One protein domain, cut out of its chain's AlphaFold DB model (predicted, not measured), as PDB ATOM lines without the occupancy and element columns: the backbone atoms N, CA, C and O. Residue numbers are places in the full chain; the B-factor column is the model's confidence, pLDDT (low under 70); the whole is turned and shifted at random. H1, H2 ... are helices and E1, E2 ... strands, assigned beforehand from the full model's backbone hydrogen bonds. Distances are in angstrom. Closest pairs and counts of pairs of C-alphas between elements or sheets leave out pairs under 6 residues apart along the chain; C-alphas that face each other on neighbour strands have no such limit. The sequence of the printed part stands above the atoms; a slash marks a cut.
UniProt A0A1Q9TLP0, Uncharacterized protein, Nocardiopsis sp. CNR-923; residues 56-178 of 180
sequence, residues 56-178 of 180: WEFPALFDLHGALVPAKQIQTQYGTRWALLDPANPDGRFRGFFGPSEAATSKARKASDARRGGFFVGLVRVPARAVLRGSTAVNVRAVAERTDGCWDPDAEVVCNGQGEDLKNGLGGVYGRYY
ATOM      1  N   TRP A  56     -53.069  30.792 -51.487       95.19
ATOM      2  CA  TRP A  56     -51.752  31.362 -51.217       95.19
ATOM      3  C   TRP A  56     -50.734  30.292 -50.827       95.19
ATOM      4  O   TRP A  56     -51.096  29.208 -50.373       95.19
ATOM      5  N   GLU A  57     -49.451  30.604 -51.012       93.12
ATOM      6  CA  GLU A  57     -48.339  29.701 -50.716       93.12
ATOM      7  C   GLU A  57     -47.911  29.806 -49.246       93.12
ATOM      8  O   GLU A  57     -47.521  30.874 -48.759       93.12
ATOM      9  N   PHE A  58     -47.933  28.672 -48.549       91.50
ATOM     10  CA  PHE A  58     -47.495  28.549 -47.162       91.50
ATOM     11  C   PHE A  58     -46.416  27.483 -47.020       91.50
ATOM     12  O   PHE A  58     -46.443  26.479 -47.739       91.50
ATOM     13  N   PRO A  59     -45.486  27.656 -46.065       91.19
ATOM     14  CA  PRO A  59     -44.572  26.589 -45.719       91.19
ATOM     15  C   PRO A  59     -45.359  25.378 -45.205       91.19
ATOM     16  O   PRO A  59     -46.379  25.521 -44.527       91.19
ATOM     17  N   ALA A  60     -44.848  24.188 -45.500       91.94
ATOM     18  CA  ALA A  60     -45.362  22.915 -45.009       91.94
ATOM     19  C   ALA A  60     -44.219  21.939 -44.719       91.94
ATOM     20  O   ALA A  60     -43.108  22.103 -45.229       91.94
ATOM     21  N   LEU A  61     -44.496  20.930 -43.896       92.31
ATOM     22  CA  LEU A  61     -43.534  19.894 -43.546       92.31
ATOM     23  C   LEU A  61     -43.775  18.645 -44.396       92.31
ATOM     24  O   LEU A  61     -44.914  18.220 -44.566       92.31
ATOM     25  N   PHE A  62     -42.700  18.057 -44.903       92.19
ATOM     26  CA  PHE A  62     -42.709  16.831 -45.691       92.19
ATOM     27  C   PHE A  62     -41.748  15.819 -45.081       92.19
ATOM     28  O   PHE A  62     -40.731  16.200 -44.496       92.19
ATOM     29  N   ASP A  63     -42.049  14.534 -45.205       92.31
ATOM     30  CA  ASP A  63     -41.155  13.470 -44.758       92.31
ATOM     31  C   ASP A  63     -40.013  13.212 -45.763       92.31
ATOM     32  O   ASP A  63     -39.884  13.864 -46.809       92.31
ATOM     33  N   LEU A  64     -39.147  12.244 -45.450       89.38
ATOM     34  CA  LEU A  64     -38.044  11.850 -46.333       89.38
ATOM     35  C   LEU A  64     -38.505  11.240 -47.665       89.38
ATOM     36  O   LEU A  64     -37.717  11.199 -48.607       89.38
ATOM     37  N   HIS A  65     -39.758  10.809 -47.767       88.69
ATOM     38  CA  HIS A  65     -40.359  10.268 -48.982       88.69
ATOM     39  C   HIS A  65     -41.106  11.335 -49.795       88.69
ATOM     40  O   HIS A  65     -41.574  11.048 -50.894       88.69
ATOM     41  N   GLY A  66     -41.180  12.570 -49.287       87.31
ATOM     42  CA  GLY A  66     -41.864  13.684 -49.933       87.31
ATOM     43  C   GLY A  66     -43.372  13.698 -49.690       87.31
ATOM     44  O   GLY A  66     -44.070  14.444 -50.375       87.31
ATOM     45  N   ALA A  67     -43.876  12.907 -48.739       91.81
ATOM     46  CA  ALA A  67     -45.271  12.947 -48.323       91.81
ATOM     47  C   ALA A  67     -45.506  14.107 -47.350       91.81
ATOM     48  O   ALA A  67     -44.653  14.424 -46.517       91.81
ATOM     49  N   LEU A  68     -46.667  14.750 -47.466       92.19
ATOM     50  CA  LEU A  68     -47.059  15.871 -46.621       92.19
ATOM     51  C   LEU A  68     -47.303  15.386 -45.181       92.19
ATOM     52  O   LEU A  68     -48.032  14.422 -44.947       92.19
ATOM     53  N   VAL A  69     -46.691  16.058 -44.208       93.44
ATOM     54  CA  VAL A  69     -46.757  15.695 -42.788       93.44
ATOM     55  C   VAL A  69     -47.749  16.610 -42.068       93.44
ATOM     56  O   VAL A  69     -47.588  17.830 -42.152       93.44
ATOM     57  N   PRO A  70     -48.704  16.058 -41.288       93.31
ATOM     58  CA  PRO A  70     -49.598  16.846 -40.446       93.31
ATOM     59  C   PRO A  70     -48.810  17.673 -39.431       93.31
ATOM     60  O   PRO A  70     -48.340  17.165 -38.410       93.31
ATOM     61  N   ALA A  71     -48.625  18.954 -39.723       93.00
ATOM     62  CA  ALA A  71     -47.849  19.858 -38.893       93.00
ATOM     63  C   ALA A  71     -48.302  21.304 -39.090       93.00
ATOM     64  O   ALA A  71     -48.685  21.702 -40.188       93.00
ATOM     65  N   LYS A  72     -48.181  22.115 -38.037       91.38
ATOM     66  CA  LYS A  72     -48.380  23.569 -38.117       91.38
ATOM     67  C   LYS A  72     -47.229  24.323 -37.474       91.38
ATOM     68  O   LYS A  72     -46.634  23.844 -36.506       91.38
ATOM     69  N   GLN A  73     -46.924  25.509 -37.986       90.19
ATOM     70  CA  GLN A  73     -45.953  26.392 -37.350       90.19
ATOM     71  C   GLN A  73     -46.570  27.067 -36.128       90.19
ATOM     72  O   GLN A  73     -47.695  27.565 -36.173       90.19
ATOM     73  N   ILE A  74     -45.817  27.090 -35.035       89.31
ATOM     74  CA  ILE A  74     -46.169  27.790 -33.806       89.31
ATOM     75  C   ILE A  74     -45.003  28.663 -33.352       89.31
ATOM     76  O   ILE A  74     -43.834  28.296 -33.504       89.31
ATOM     77  N   GLN A  75     -45.327  29.799 -32.740       86.50
ATOM     78  CA  GLN A  75     -44.336  30.623 -32.065       86.50
ATOM     79  C   GLN A  75     -44.069  30.052 -30.673       86.50
ATOM     80  O   GLN A  75     -44.995  29.849 -29.888       86.50
ATOM     81  N   THR A  76     -42.801  29.809 -30.353       87.38
ATOM     82  CA  THR A  76     -42.361  29.423 -29.008       87.38
ATOM     83  C   THR A  76     -41.418  30.485 -28.445       87.38
ATOM     84  O   THR A  76     -40.945  31.353 -29.176       87.38
ATOM     85  N   GLN A  77     -41.082  30.399 -27.154       85.38
ATOM     86  CA  GLN A  77     -40.055  31.267 -26.552       85.38
ATOM     87  C   GLN A  77     -38.661  31.108 -27.193       85.38
ATOM     88  O   GLN A  77     -37.813  31.975 -27.034       85.38
ATOM     89  N   TYR A  78     -38.430  30.009 -27.917       81.38
ATOM     90  CA  TYR A  78     -37.178  29.710 -28.618       81.38
ATOM     91  C   TYR A  78     -37.309  29.899 -30.138       81.38
ATOM     92  O   TYR A  78     -36.603  29.240 -30.897       81.38
ATOM     93  N   GLY A  79     -38.265  30.721 -30.580       83.50
ATOM     94  CA  GLY A  79     -38.551  30.974 -31.991       83.50
ATOM     95  C   GLY A  79     -39.613  30.049 -32.590       83.50
ATOM     96  O   GLY A  79     -40.309  29.306 -31.882       83.50
ATOM     97  N   THR A  80     -39.757  30.126 -33.911       86.00
ATOM     98  CA  THR A  80     -40.750  29.362 -34.677       86.00
ATOM     99  C   THR A  80     -40.398  27.876 -34.705       86.00
ATOM    100  O   THR A  80     -39.286  27.492 -35.070       86.00
ATOM    101  N   ARG A  81     -41.360  27.015 -34.359       90.69
ATOM    102  CA  ARG A  81     -41.225  25.554 -34.459       90.69
ATOM    103  C   ARG A  81     -42.420  24.928 -35.152       90.69
ATOM    104  O   ARG A  81     -43.527  25.453 -35.103       90.69
ATOM    105  N   TRP A  82     -42.205  23.767 -35.750       92.19
ATOM    106  CA  TRP A  82     -43.269  22.911 -36.255       92.19
ATOM    107  C   TRP A  82     -43.814  22.054 -35.122       92.19
ATOM    108  O   TRP A  82     -43.064  21.295 -34.515       92.19
ATOM    109  N   ALA A  83     -45.106  22.165 -34.838       93.31
ATOM    110  CA  ALA A  83     -45.829  21.240 -33.981       93.31
ATOM    111  C   ALA A  83     -46.392  20.108 -34.844       93.31
ATOM    112  O   ALA A  83     -47.170  20.366 -35.763       93.31
ATOM    113  N   LEU A  84     -45.989  18.869 -34.556       94.12
ATOM    114  CA  LEU A  84     -46.485  17.680 -35.247       94.12
ATOM    115  C   LEU A  84     -47.881  17.342 -34.727       94.12
ATOM    116  O   LEU A  84     -48.079  17.191 -33.516       94.12
ATOM    117  N   LEU A  85     -48.837  17.230 -35.640       92.25
ATOM    118  CA  LEU A  85     -50.237  16.956 -35.347       92.25
ATOM    119  C   LEU A  85     -50.510  15.450 -35.392       92.25
ATOM    120  O   LEU A  85     -49.769  14.671 -35.996       92.25
ATOM    121  N   ASP A  86     -51.583  15.032 -34.729       88.69
ATOM    122  CA  ASP A  86     -52.127  13.693 -34.907       88.69
ATOM    123  C   ASP A  86     -53.011  13.674 -36.165       88.69
ATOM    124  O   ASP A  86     -53.994  14.411 -36.191       88.69
ATOM    125  N   PRO A  87     -52.728  12.846 -37.189       84.81
ATOM    126  CA  PRO A  87     -53.595  12.765 -38.364       84.81
ATOM    127  C   PRO A  87     -55.047  12.388 -38.022       84.81
ATOM    128  O   PRO A  87     -55.964  12.815 -38.713       84.81
ATOM    129  N   ALA A  88     -55.265  11.601 -36.960       85.44
ATOM    130  CA  ALA A  88     -56.598  11.191 -36.518       85.44
ATOM    131  C   ALA A  88     -57.308  12.265 -35.677       85.44
ATOM    132  O   ALA A  88     -58.524  12.206 -35.508       85.44
ATOM    133  N   ASN A  89     -56.562  13.224 -35.124       85.44
ATOM    134  CA  ASN A  89     -57.108  14.352 -34.376       85.44
ATOM    135  C   ASN A  89     -56.184  15.583 -34.493       85.44
ATOM    136  O   ASN A  89     -55.405  15.853 -33.570       85.44
ATOM    137  N   PRO A  90     -56.253  16.331 -35.611       81.62
ATOM    138  CA  PRO A  90     -55.355  17.461 -35.869       81.62
ATOM    139  C   PRO A  90     -55.467  18.598 -34.841       81.62
ATOM    140  O   PRO A  90     -54.489  19.307 -34.596       81.62
ATOM    141  N   ASP A  91     -56.625  18.723 -34.189       82.31
ATOM    142  CA  ASP A  91     -56.894  19.692 -33.116       82.31
ATOM    143  C   ASP A  91     -56.471  19.194 -31.723       82.31
ATOM    144  O   ASP A  91     -56.586  19.908 -30.722       82.31
ATOM    145  N   GLY A  92     -55.991  17.954 -31.640       84.38
ATOM    146  CA  GLY A  92     -55.582  17.302 -30.409       84.38
ATOM    147  C   GLY A  92     -54.218  17.753 -29.879       84.38
ATOM    148  O   GLY A  92     -53.671  18.808 -30.202       84.38
ATOM    149  N   ARG A  93     -53.640  16.917 -29.010       87.56
ATOM    150  CA  ARG A  93     -52.300  17.167 -28.464       87.56
ATOM    151  C   ARG A  93     -51.237  17.000 -29.545       87.56
ATOM    152  O   ARG A  93     -51.278  16.056 -30.328       87.56
ATOM    153  N   PHE A  94     -50.231  17.869 -29.511       92.12
ATOM    154  CA  PHE A  94     -49.068  17.743 -30.382       92.12
ATOM    155  C   PHE A  94     -48.275  16.478 -30.050       92.12
ATOM    156  O   PHE A  94     -47.991  16.198 -28.885       92.12
ATOM    157  N   ARG A  95     -47.896  15.729 -31.088       91.44
ATOM    158  CA  ARG A  95     -47.099  14.499 -30.971       91.44
ATOM    159  C   ARG A  95     -45.608  14.776 -30.778       91.44
ATOM    160  O   ARG A  95     -44.871  13.911 -30.318       91.44
ATOM    161  N   GLY A  96     -45.160  15.978 -31.123       91.75
ATOM    162  CA  GLY A  96     -43.772  16.395 -30.994       91.75
ATOM    163  C   GLY A  96     -43.525  17.747 -31.641       91.75
ATOM    164  O   GLY A  96     -44.441  18.372 -32.179       91.75
ATOM    165  N   PHE A  97     -42.267  18.183 -31.597       91.81
ATOM    166  CA  PHE A  97     -41.836  19.431 -32.212       91.81
ATOM    167  C   PHE A  97     -40.618  19.215 -33.097       91.81
ATOM    168  O   PHE A  97     -39.687  18.506 -32.719       91.81
ATOM    169  N   PHE A  98     -40.601  19.898 -34.234       90.12
ATOM    170  CA  PHE A  98     -39.461  19.962 -35.133       90.12
ATOM    171  C   PHE A  98     -38.990  21.415 -35.269       90.12
ATOM    172  O   PHE A  98     -39.766  22.323 -35.569       90.12
ATOM    173  N   GLY A  99     -37.706  21.636 -34.994       86.31
ATOM    174  CA  GLY A  99     -37.038  22.921 -35.182       86.31
ATOM    175  C   GLY A  99     -36.223  22.890 -36.474       86.31
ATOM    176  O   GLY A  99     -35.304  22.070 -36.550       86.31
ATOM    177  N   PRO A 100     -36.524  23.748 -37.463       81.88
ATOM    178  CA  PRO A 100     -35.709  23.876 -38.665       81.88
ATOM    179  C   PRO A 100     -34.269  24.267 -38.321       81.88
ATOM    180  O   PRO A 100     -34.015  25.006 -37.372       81.88
ATOM    181  N   SER A 101     -33.305  23.775 -39.090       81.50
ATOM    182  CA  SER A 101     -31.894  24.069 -38.880       81.50
ATOM    183  C   SER A 101     -31.572  25.526 -39.216       81.50
ATOM    184  O   SER A 101     -31.886  26.012 -40.297       81.50
ATOM    185  N   GLU A 102     -30.781  26.168 -38.360       81.56
ATOM    186  CA  GLU A 102     -30.287  27.549 -38.530       81.56
ATOM    187  C   GLU A 102     -28.962  27.629 -39.313       81.56
ATOM    188  O   GLU A 102     -28.186  28.573 -39.190       81.56
ATOM    189  N   ALA A 103     -28.637  26.605 -40.105       78.81
ATOM    190  CA  ALA A 103     -27.379  26.600 -40.848       78.81
ATOM    191  C   ALA A 103     -27.362  27.742 -41.880       78.81
ATOM    192  O   ALA A 103     -28.369  28.006 -42.525       78.81
ATOM    193  N   ALA A 104     -26.220  28.391 -42.106       75.88
ATOM    194  CA  ALA A 104     -26.171  29.586 -42.957       75.88
ATOM    195  C   ALA A 104     -26.693  29.343 -44.390       75.88
ATOM    196  O   ALA A 104     -27.462  30.142 -44.929       75.88
ATOM    197  N   THR A 105     -26.346  28.204 -44.998       77.69
ATOM    198  CA  THR A 105     -26.723  27.886 -46.384       77.69
ATOM    199  C   THR A 105     -27.950  26.984 -46.457       77.69
ATOM    200  O   THR A 105     -28.096  26.042 -45.679       77.69
ATOM    201  N   SER A 106     -28.810  27.212 -47.451       75.00
ATOM    202  CA  SER A 106     -30.005  26.392 -47.707       75.00
ATOM    203  C   SER A 106     -29.679  24.902 -47.870       75.00
ATOM    204  O   SER A 106     -30.369  24.050 -47.315       75.00
ATOM    205  N   LYS A 107     -28.574  24.578 -48.559       78.38
ATOM    206  CA  LYS A 107     -28.078  23.203 -48.721       78.38
ATOM    207  C   LYS A 107     -27.736  22.554 -47.376       78.38
ATOM    208  O   LYS A 107     -28.101  21.403 -47.150       78.38
ATOM    209  N   ALA A 108     -27.056  23.282 -46.488       80.19
ATOM    210  CA  ALA A 108     -26.706  22.775 -45.164       80.19
ATOM    211  C   ALA A 108     -27.938  22.631 -44.260       80.19
ATOM    212  O   ALA A 108     -28.038  21.624 -43.560       80.19
ATOM    213  N   ARG A 109     -28.897  23.573 -44.314       81.62
ATOM    214  CA  ARG A 109     -30.164  23.469 -43.563       81.62
ATOM    215  C   ARG A 109     -30.924  22.219 -43.961       81.62
ATOM    216  O   ARG A 109     -31.196  21.383 -43.112       81.62
ATOM    217  N   LYS A 110     -31.136  22.033 -45.265       79.88
ATOM    218  CA  LYS A 110     -31.812  20.861 -45.824       79.88
ATOM    219  C   LYS A 110     -31.162  19.546 -45.381       79.88
ATOM    220  O   LYS A 110     -31.851  18.635 -44.937       79.88
ATOM    221  N   ALA A 111     -29.836  19.440 -45.492       80.56
ATOM    222  CA  ALA A 111     -29.121  18.230 -45.085       80.56
ATOM    223  C   ALA A 111     -29.209  17.976 -43.569       80.56
ATOM    224  O   ALA A 111     -29.303  16.831 -43.129       80.56
ATOM    225  N   SER A 112     -29.179  19.039 -42.764       82.94
ATOM    226  CA  SER A 112     -29.309  18.968 -41.308       82.94
ATOM    227  C   SER A 112     -30.719  18.550 -40.882       82.94
ATOM    228  O   SER A 112     -30.848  17.655 -40.051       82.94
ATOM    229  N   ASP A 113     -31.752  19.125 -41.496       84.25
ATOM    230  CA  ASP A 113     -33.162  18.822 -41.231       84.25
ATOM    231  C   ASP A 113     -33.502  17.374 -41.564       84.25
ATOM    232  O   ASP A 113     -34.039  16.654 -40.720       84.25
ATOM    233  N   ALA A 114     -33.074  16.913 -42.741       84.31
ATOM    234  CA  ALA A 114     -33.239  15.524 -43.147       84.31
ATOM    235  C   ALA A 114     -32.562  14.563 -42.163       84.31
ATOM    236  O   ALA A 114     -33.134  13.547 -41.784       84.31
ATOM    237  N   ARG A 115     -31.345  14.896 -41.715       84.06
ATOM    238  CA  ARG A 115     -30.562  14.034 -40.822       84.06
ATOM    239  C   ARG A 115     -31.073  14.027 -39.380       84.06
ATOM    240  O   ARG A 115     -30.985  12.996 -38.725       84.06
ATOM    241  N   ARG A 116     -31.508  15.175 -38.852       82.69
ATOM    242  CA  ARG A 116     -31.883  15.335 -37.433       82.69
ATOM    243  C   ARG A 116     -33.365  15.104 -37.192       82.69
ATOM    244  O   ARG A 116     -33.723  14.490 -36.196       82.69
ATOM    245  N   GLY A 117     -34.198  15.665 -38.062       77.44
ATOM    246  CA  GLY A 117     -35.648  15.642 -37.925       77.44
ATOM    247  C   GLY A 117     -36.316  14.577 -38.779       77.44
ATOM    248  O   GLY A 117     -37.412  14.161 -38.439       77.44
ATOM    249  N   GLY A 118     -35.673  14.124 -39.861       86.88
ATOM    250  CA  GLY A 118     -36.324  13.248 -40.838       86.88
ATOM    251  C   GLY A 118     -37.347  13.986 -41.705       86.88
ATOM    252  O   GLY A 118     -38.265  13.362 -42.229       86.88
ATOM    253  N   PHE A 119     -37.205  15.309 -41.845       90.31
ATOM    254  CA  PHE A 119     -38.166  16.150 -42.551       90.31
ATOM    255  C   PHE A 119     -37.500  17.115 -43.532       90.31
ATOM    256  O   PHE A 119     -36.319  17.452 -43.410       90.31
ATOM    257  N   PHE A 120     -38.309  17.614 -44.460       89.00
ATOM    258  CA  PHE A 120     -38.025  18.740 -45.336       89.00
ATOM    259  C   PHE A 120     -39.110  19.800 -45.193       89.00
ATOM    260  O   PHE A 120     -40.274  19.483 -44.964       89.00
ATOM    261  N   VAL A 121     -38.737  21.068 -45.364       88.31
ATOM    262  CA  VAL A 121     -39.718  22.148 -45.474       88.31
ATOM    263  C   VAL A 121     -39.965  22.459 -46.952       88.31
ATOM    264  O   VAL A 121     -39.025  22.754 -47.696       88.31
ATOM    265  N   GLY A 122     -41.229  22.376 -47.354       88.88
ATOM    266  CA  GLY A 122     -41.742  22.635 -48.699       88.88
ATOM    267  C   GLY A 122     -42.789  23.756 -48.713       88.88
ATOM    268  O   GLY A 122     -42.963  24.455 -47.713       88.88
ATOM    269  N   LEU A 123     -43.478  23.926 -49.842       90.44
ATOM    270  CA  LEU A 123     -44.596  24.854 -50.021       90.44
ATOM    271  C   LEU A 123     -45.853  24.106 -50.450       90.44
ATOM    272  O   LEU A 123     -45.801  23.230 -51.316       90.44
ATOM    273  N   VAL A 124     -46.977  24.530 -49.889       92.69
ATOM    274  CA  VAL A 124     -48.317  24.144 -50.332       92.69
ATOM    275  C   VAL A 124     -49.129  25.381 -50.686       92.69
ATOM    276  O   VAL A 124     -48.926  26.442 -50.091       92.69
ATOM    277  N   ARG A 125     -50.058  25.238 -51.628       93.94
ATOM    278  CA  ARG A 125     -51.116  26.210 -51.898       93.94
ATOM    279  C   ARG A 125     -52.393  25.775 -51.222       93.94
ATOM    280  O   ARG A 125     -52.846  24.651 -51.410       93.94
ATOM    281  N   VAL A 126     -52.962  26.686 -50.446       95.31
ATOM    282  CA  VAL A 126     -54.218  26.459 -49.730       95.31
ATOM    283  C   VAL A 126     -55.059  27.730 -49.660       95.31
ATOM    284  O   VAL A 126     -54.513  28.822 -49.869       95.31
ATOM    285  N   PRO A 127     -56.362  27.613 -49.345       96.38
ATOM    286  CA  PRO A 127     -57.236  28.759 -49.146       96.38
ATOM    287  C   PRO A 127     -56.685  29.759 -48.128       96.38
ATOM    288  O   PRO A 127     -56.230  29.391 -47.037       96.38
ATOM    289  N   ALA A 128     -56.729  31.038 -48.492       96.62
ATOM    290  CA  ALA A 128     -56.169  32.118 -47.695       96.62
ATOM    291  C   ALA A 128     -57.016  33.390 -47.751       96.62
ATOM    292  O   ALA A 128     -57.878  33.555 -48.610       96.62
ATOM    293  N   ARG A 129     -56.717  34.312 -46.836       96.38
ATOM    294  CA  ARG A 129     -57.197  35.699 -46.838       96.38
ATOM    295  C   ARG A 129     -56.112  36.636 -46.312       96.38
ATOM    296  O   ARG A 129     -55.248  36.212 -45.542       96.38
ATOM    297  N   ALA A 130     -56.167  37.907 -46.672       96.75
ATOM    298  CA  ALA A 130     -55.297  38.938 -46.133       96.75
ATOM    299  C   ALA A 130     -55.839  39.463 -44.799       96.75
ATOM    300  O   ALA A 130     -56.984  39.905 -44.681       96.75
ATOM    301  N   VAL A 131     -54.976  39.474 -43.789       95.75
ATOM    302  CA  VAL A 131     -55.256  40.040 -42.466       95.75
ATOM    303  C   VAL A 131     -54.142  40.992 -42.059       95.75
ATOM    304  O   VAL A 131     -53.014  40.896 -42.542       95.75
ATOM    305  N   LEU A 132     -54.441  41.906 -41.140       94.69
ATOM    306  CA  LEU A 132     -53.413  42.702 -40.479       94.69
ATOM    307  C   LEU A 132     -52.898  41.945 -39.260       94.69
ATOM    308  O   LEU A 132     -53.681  41.528 -38.405       94.69
ATOM    309  N   ARG A 133     -51.577  41.783 -39.162       92.12
ATOM    310  CA  ARG A 133     -50.917  41.276 -37.955       92.12
ATOM    311  C   ARG A 133     -49.824  42.221 -37.492       92.12
ATOM    312  O   ARG A 133     -49.069  42.750 -38.299       92.12
ATOM    313  N   GLY A 134     -49.745  42.373 -36.179       88.94
ATOM    314  CA  GLY A 134     -48.815  43.229 -35.455       88.94
ATOM    315  C   GLY A 134     -49.390  43.533 -34.076       88.94
ATOM    316  O   GLY A 134     -50.555  43.247 -33.806       88.94
ATOM    317  N   SER A 135     -48.563  44.073 -33.195       85.88
ATOM    318  CA  SER A 135     -48.934  44.461 -31.829       85.88
ATOM    319  C   SER A 135     -48.760  45.955 -31.563       85.88
ATOM    320  O   SER A 135     -49.294  46.465 -30.583       85.88
ATOM    321  N   THR A 136     -48.022  46.664 -32.416       86.75
ATOM    322  CA  THR A 136     -47.732  48.092 -32.290       86.75
ATOM    323  C   THR A 136     -47.853  48.761 -33.653       86.75
ATOM    324  O   THR A 136     -47.682  48.113 -34.683       86.75
ATOM    325  N   ALA A 137     -48.088  50.074 -33.681       82.81
ATOM    326  CA  ALA A 137     -48.209  50.817 -34.937       82.81
ATOM    327  C   ALA A 137     -46.984  50.635 -35.862       82.81
ATOM    328  O   ALA A 137     -47.099  50.592 -37.075       82.81
ATOM    329  N   VAL A 138     -45.788  50.426 -35.317       83.06
ATOM    330  CA  VAL A 138     -44.577  50.267 -36.140       83.06
ATOM    331  C   VAL A 138     -44.378  48.856 -36.709       83.06
ATOM    332  O   VAL A 138     -43.454  48.657 -37.491       83.06
ATOM    333  N   ASN A 139     -45.198  47.869 -36.327       86.62
ATOM    334  CA  ASN A 139     -45.037  46.479 -36.771       86.62
ATOM    335  C   ASN A 139     -46.306  45.835 -37.352       86.62
ATOM    336  O   ASN A 139     -46.262  44.654 -37.708       86.62
ATOM    337  N   VAL A 140     -47.421  46.573 -37.460       92.88
ATOM    338  CA  VAL A 140     -48.600  46.074 -38.182       92.88
ATOM    339  C   VAL A 140     -48.288  45.990 -39.668       92.88
ATOM    340  O   VAL A 140     -47.830  46.953 -40.279       92.88
ATOM    341  N   ARG A 141     -48.564  44.830 -40.258       93.00
ATOM    342  CA  ARG A 141     -48.425  44.578 -41.692       93.00
ATOM    343  C   ARG A 141     -49.524  43.653 -42.194       93.00
ATOM    344  O   ARG A 141     -50.060  42.839 -41.437       93.00
ATOM    345  N   ALA A 142     -49.814  43.747 -43.485       95.00
ATOM    346  CA  ALA A 142     -50.639  42.770 -44.175       95.00
ATOM    347  C   ALA A 142     -49.899  41.429 -44.283       95.00
ATOM    348  O   ALA A 142     -48.736  41.378 -44.685       95.00
ATOM    349  N   VAL A 143     -50.574  40.343 -43.919       93.94
ATOM    350  CA  VAL A 143     -50.078  38.970 -44.062       93.94
ATOM    351  C   VAL A 143     -51.183  38.075 -44.606       93.94
ATOM    352  O   VAL A 143     -52.365  38.309 -44.351       93.94
ATOM    353  N   ALA A 144     -50.796  37.035 -45.342       94.88
ATOM    354  CA  ALA A 144     -51.723  35.989 -45.739       94.88
ATOM    355  C   ALA A 144     -51.947  35.050 -44.548       94.88
ATOM    356  O   ALA A 144     -50.993  34.600 -43.911       94.88
ATOM    357  N   GLU A 145     -53.204  34.755 -44.247       93.31
ATOM    358  CA  GLU A 145     -53.623  33.808 -43.221       93.31
ATOM    359  C   GLU A 145     -54.407  32.677 -43.884       93.31
ATOM    360  O   GLU A 145     -55.330  32.930 -44.662       93.31
ATOM    361  N   ARG A 146     -54.028  31.430 -43.583       93.19
ATOM    362  CA  ARG A 146     -54.752  30.240 -44.045       93.19
ATOM    363  C   ARG A 146     -56.157  30.215 -43.451       93.19
ATOM    364  O   ARG A 146     -56.335  30.540 -42.278       93.19
ATOM    365  N   THR A 147     -57.134  29.768 -44.231       93.12
ATOM    366  CA  THR A 147     -58.538  29.641 -43.796       93.12
ATOM    367  C   THR A 147     -58.999  28.190 -43.635       93.12
ATOM    368  O   THR A 147     -60.126  27.949 -43.217       93.12
ATOM    369  N   ASP A 148     -58.112  27.228 -43.892       88.31
ATOM    370  CA  ASP A 148     -58.352  25.779 -43.906       88.31
ATOM    371  C   ASP A 148     -58.207  25.078 -42.539       88.31
ATOM    372  O   ASP A 148     -58.227  23.855 -42.464       88.31
ATOM    373  N   GLY A 149     -58.034  25.822 -41.442       81.00
ATOM    374  CA  GLY A 149     -57.858  25.223 -40.111       81.00
ATOM    375  C   GLY A 149     -56.430  24.758 -39.796       81.00
ATOM    376  O   GLY A 149     -56.233  23.969 -38.877       81.00
ATOM    377  N   CYS A 150     -55.420  25.292 -40.497       78.50
ATOM    378  CA  CYS A 150     -53.978  25.066 -40.280       78.50
ATOM    379  C   CYS A 150     -53.407  23.746 -40.817       78.50
ATOM    380  O   CYS A 150     -52.181  23.608 -40.835       78.50
ATOM    381  N   TRP A 151     -54.242  22.802 -41.245       86.56
ATOM    382  CA  TRP A 151     -53.815  21.556 -41.873       86.56
ATOM    383  C   TRP A 151     -54.876  21.067 -42.857       86.56
ATOM    384  O   TRP A 151     -56.034  20.916 -42.483       86.56
ATOM    385  N   ASP A 152     -54.444  20.762 -44.077       89.50
ATOM    386  CA  ASP A 152     -55.275  20.186 -45.128       89.50
ATOM    387  C   ASP A 152     -54.489  19.035 -45.787       89.50
ATOM    388  O   ASP A 152     -53.411  19.288 -46.339       89.50
ATOM    389  N   PRO A 153     -54.953  17.771 -45.687       89.31
ATOM    390  CA  PRO A 153     -54.283  16.633 -46.314       89.31
ATOM    391  C   PRO A 153     -54.337  16.675 -47.847       89.31
ATOM    392  O   PRO A 153     -53.484  16.058 -48.484       89.31
ATOM    393  N   ASP A 154     -55.292  17.410 -48.421       90.88
ATOM    394  CA  ASP A 154     -55.510  17.534 -49.864       90.88
ATOM    395  C   ASP A 154     -54.884  18.822 -50.435       90.88
ATOM    396  O   ASP A 154     -55.125  19.188 -51.589       90.88
ATOM    397  N   ALA A 155     -54.050  19.507 -49.644       92.25
ATOM    398  CA  ALA A 155     -53.363  20.724 -50.052       92.25
ATOM    399  C   ALA A 155     -52.526  20.520 -51.329       92.25
ATOM    400  O   ALA A 155     -51.756  19.562 -51.450       92.25
ATOM    401  N   GLU A 156     -52.600  21.477 -52.258       92.94
ATOM    402  CA  GLU A 156     -51.812  21.444 -53.491       92.94
ATOM    403  C   GLU A 156     -50.324  21.599 -53.154       92.94
ATOM    404  O   GLU A 156     -49.874  22.646 -52.678       92.94
ATOM    405  N   VAL A 157     -49.528  20.561 -53.413       91.31
ATOM    406  CA  VAL A 157     -48.080  20.594 -53.181       91.31
ATOM    407  C   VAL A 157     -47.394  21.337 -54.324       91.31
ATOM    408  O   VAL A 157     -47.268  20.820 -55.429       91.31
ATOM    409  N   VAL A 158     -46.892  22.539 -54.032       89.31
ATOM    410  CA  VAL A 158     -46.098  23.339 -54.980       89.31
ATOM    411  C   VAL A 158     -44.654  22.844 -55.027       89.31
ATOM    412  O   VAL A 158     -44.024  22.823 -56.079       89.31
ATOM    413  N   CYS A 159     -44.104  22.472 -53.868       87.38
ATOM    414  CA  CYS A 159     -42.747  21.954 -53.738       87.38
ATOM    415  C   CYS A 159     -42.640  21.141 -52.447       87.38
ATOM    416  O   CYS A 159     -42.896  21.671 -51.371       87.38
ATOM    417  N   ASN A 160     -42.188  19.889 -52.511       85.00
ATOM    418  CA  ASN A 160     -42.006  19.043 -51.320       85.00
ATOM    419  C   ASN A 160     -40.633  19.230 -50.633       85.00
ATOM    420  O   ASN A 160     -40.249  18.459 -49.755       85.00
ATOM    421  N   GLY A 161     -39.845  20.224 -51.059       78.19
ATOM    422  CA  GLY A 161     -38.493  20.467 -50.548       78.19
ATOM    423  C   GLY A 161     -37.435  19.470 -51.046       78.19
ATOM    424  O   GLY A 161     -36.272  19.545 -50.628       78.19
ATOM    425  N   GLN A 162     -37.783  18.559 -51.960       76.62
ATOM    426  CA  GLN A 162     -36.890  17.583 -52.591       76.62
ATOM    427  C   GLN A 162     -36.664  17.886 -54.092       76.62
ATOM    428  O   GLN A 162     -37.190  18.854 -54.622       76.62
ATOM    429  N   GLY A 163     -35.804  17.105 -54.761       65.81
ATOM    430  CA  GLY A 163     -35.721  17.081 -56.234       65.81
ATOM    431  C   GLY A 163     -35.093  18.284 -56.964       65.81
ATOM    432  O   GLY A 163     -34.399  19.123 -56.377       65.81
ATOM    433  N   GLU A 164     -35.297  18.305 -58.291       53.72
ATOM    434  CA  GLU A 164     -34.864  19.372 -59.215       53.72
ATOM    435  C   GLU A 164     -35.667  20.667 -59.070       53.72
ATOM    436  O   GLU A 164     -35.205  21.716 -59.515       53.72
ATOM    437  N   ASP A 165     -36.793  20.630 -58.356       52.81
ATOM    438  CA  ASP A 165     -37.628  21.797 -58.049       52.81
ATOM    439  C   ASP A 165     -36.834  22.888 -57.306       52.81
ATOM    440  O   ASP A 165     -37.116  24.076 -57.420       52.81
ATOM    441  N   LEU A 166     -35.751  22.507 -56.619       52.06
ATOM    442  CA  LEU A 166     -34.783  23.419 -55.999       52.06
ATOM    443  C   LEU A 166     -33.731  23.995 -56.964       52.06
ATOM    444  O   LEU A 166     -33.155  25.041 -56.668       52.06
ATOM    445  N   LYS A 167     -33.436  23.320 -58.084       47.03
ATOM    446  CA  LYS A 167     -32.410  23.739 -59.059       47.03
ATOM    447  C   LYS A 167     -32.879  24.917 -59.920       47.03
ATOM    448  O   LYS A 167     -32.053  25.738 -60.301       47.03
ATOM    449  N   ASN A 168     -34.186  25.051 -60.152       43.91
ATOM    450  CA  ASN A 168     -34.777  26.080 -61.021       43.91
ATOM    451  C   ASN A 168     -34.968  27.454 -60.352       43.91
ATOM    452  O   ASN A 168     -35.790  28.252 -60.791       43.91
ATOM    453  N   GLY A 169     -34.249  27.759 -59.269       43.72
ATOM    454  CA  GLY A 169     -34.346  29.083 -58.646       43.72
ATOM    455  C   GLY A 169     -35.659  29.348 -57.896       43.72
ATOM    456  O   GLY A 169     -35.843  30.457 -57.403       43.72
ATOM    457  N   LEU A 170     -36.500  28.328 -57.657       44.06
ATOM    458  CA  LEU A 170     -37.562  28.362 -56.633       44.06
ATOM    459  C   LEU A 170     -37.001  28.374 -55.196       44.06
ATOM    460  O   LEU A 170     -37.693  28.032 -54.244       44.06
ATOM    461  N   GLY A 171     -35.739  28.787 -55.028       43.50
ATOM    462  CA  GLY A 171     -35.405  29.821 -54.054       43.50
ATOM    463  C   GLY A 171     -35.885  29.565 -52.636       43.50
ATOM    464  O   GLY A 171     -36.323  30.502 -51.989       43.50
ATOM    465  N   GLY A 172     -35.801  28.305 -52.205       48.50
ATOM    466  CA  GLY A 172     -35.861  27.812 -50.840       48.50
ATOM    467  C   GLY A 172     -37.000  28.365 -49.993       48.50
ATOM    468  O   GLY A 172     -36.965  29.507 -49.551       48.50
ATOM    469  N   VAL A 173     -37.879  27.487 -49.525       56.41
ATOM    470  CA  VAL A 173     -38.597  27.745 -48.263       56.41
ATOM    471  C   VAL A 173     -37.605  28.194 -47.177       56.41
ATOM    472  O   VAL A 173     -37.850  29.133 -46.430       56.41
ATOM    473  N   TYR A 174     -36.406  27.605 -47.213       54.19
ATOM    474  CA  TYR A 174     -35.228  27.965 -46.429       54.19
ATOM    475  C   TYR A 174     -34.658  29.378 -46.664       54.19
ATOM    476  O   TYR A 174     -33.948  29.870 -45.801       54.19
ATOM    477  N   GLY A 175     -34.924  30.034 -47.793       48.28
ATOM    478  CA  GLY A 175     -34.478  31.400 -48.097       48.28
ATOM    479  C   GLY A 175     -35.579  32.461 -47.988       48.28
ATOM    480  O   GLY A 175     -35.282  33.571 -47.572       48.28
ATOM    481  N   ARG A 176     -36.837  32.125 -48.323       51.81
ATOM    482  CA  ARG A 176     -37.980  33.064 -48.336       51.81
ATOM    483  C   ARG A 176     -38.676  33.266 -46.986       51.81
ATOM    484  O   ARG A 176     -39.258  34.323 -46.785       51.81
ATOM    485  N   TYR A 177     -38.655  32.273 -46.094       51.06
ATOM    486  CA  TYR A 177     -39.474  32.286 -44.867       51.06
ATOM    487  C   TYR A 177     -38.669  32.262 -43.558       51.06
ATOM    488  O   TYR A 177     -39.263  32.317 -42.488       51.06
ATOM    489  N   TYR A 178     -37.335  32.182 -43.623       45.97
ATOM    490  CA  TYR A 178     -36.454  32.114 -42.441       45.97
ATOM    491  C   TYR A 178     -35.439  33.263 -42.364       45.97
ATOM    492  O   TYR A 178     -34.422  33.146 -41.686       45.97
TER     493      TYR A 178
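What this domain is: This is residues 56 to 178 of the 180 residues of an uncharacterized protein of Nocardiopsis sp. CNR-923 (UniProt A0A1Q9TLP0). Two small sheets meet where E1 comes close to E2 and E3: a three-strand meander, E2 E3 E4, and a strongly twisted sheet built on the long strand E5, with E1 on one side of it and E6 and E7 on the other. E5 bends, and its far part with E6 makes a hairpin at one end of the domain, while H1 lies towards the opposite end with the short H2 beside it. The printed part has 123 residues, with two named helices and seven named strands in the order E1 E2 E3 E4 H1 E5 E6 E7 H2; the class is mixed, helices and strands. Both sheets are antiparallel, and the whole is compact, with a radius of gyration of the C-alphas of 14.6 A and spans of 39 by 35 by 29 A.

How they stand to each other: E1, residues 56 to 63, is the antiparallel neighbour of E5, residues 119 to 133, with N 58 and O 124 at 2.9 A. Residues 61 to 62 of E1 also pair with residues 68 to 69, antiparallel. The closest C-alphas of E1 and E2, residues 71 to 76, are those of Leu 61 and Ala 71, 6.3 A apart. E2, E3, residues 79 to 84, and E4, residues 96 to 98, form a meander, each strand the antiparallel neighbour of the one before. The hairpin of E2 and E3 has N 74 and O 81 at 2.8 A, and that of E3 and E4 has N 82 and O 98 at 2.8 A. H1, residues 106 to 116, only grazes the branched sheet; its closest C-alphas to E5 are those of Asp 113 and Phe 119, 5.8 A apart. E5 bends by 104 degrees at residue 130 and forms a hairpin with E6, residues 141 to 146, where N 131 and O 143 are 2.9 A apart. E7, residues 156 to 159, is antiparallel to E5, with N 123 and O 159 at 2.8 A. H2, residues 173 to 176, also only grazes this sheet and touches H1, the C-alphas of Ser 106 and Tyr 174 being 5.6 A apart. Every O i to N i+4 pair in H1 is within hydrogen-bond range; H2 is too short for such a pair.

Where its parts are: E1 starts at C-alpha 56, (-51.752, 31.362, -51.217), and measures 21.8 A. E2 is 14.8 A long, E3 15.8 A, H1 15.2 A and E6 15.8 A. E5 measures 28.5 A, from C-alpha 119 at (-38.166, 16.150, -42.551). E4, E7 and H2 are shorter; H2 ends at C-alpha 176, (-37.980, 33.064, -48.336).

The domain as a whole: The C-alphas farthest apart, of His 65 and Ala 137, are 43.6 A apart. The printed part has no cut. The links E3 to E4 and E7 to H2 are long. Mean pLDDT of the printed part is 83.2; residues 163 to 178 are under 70.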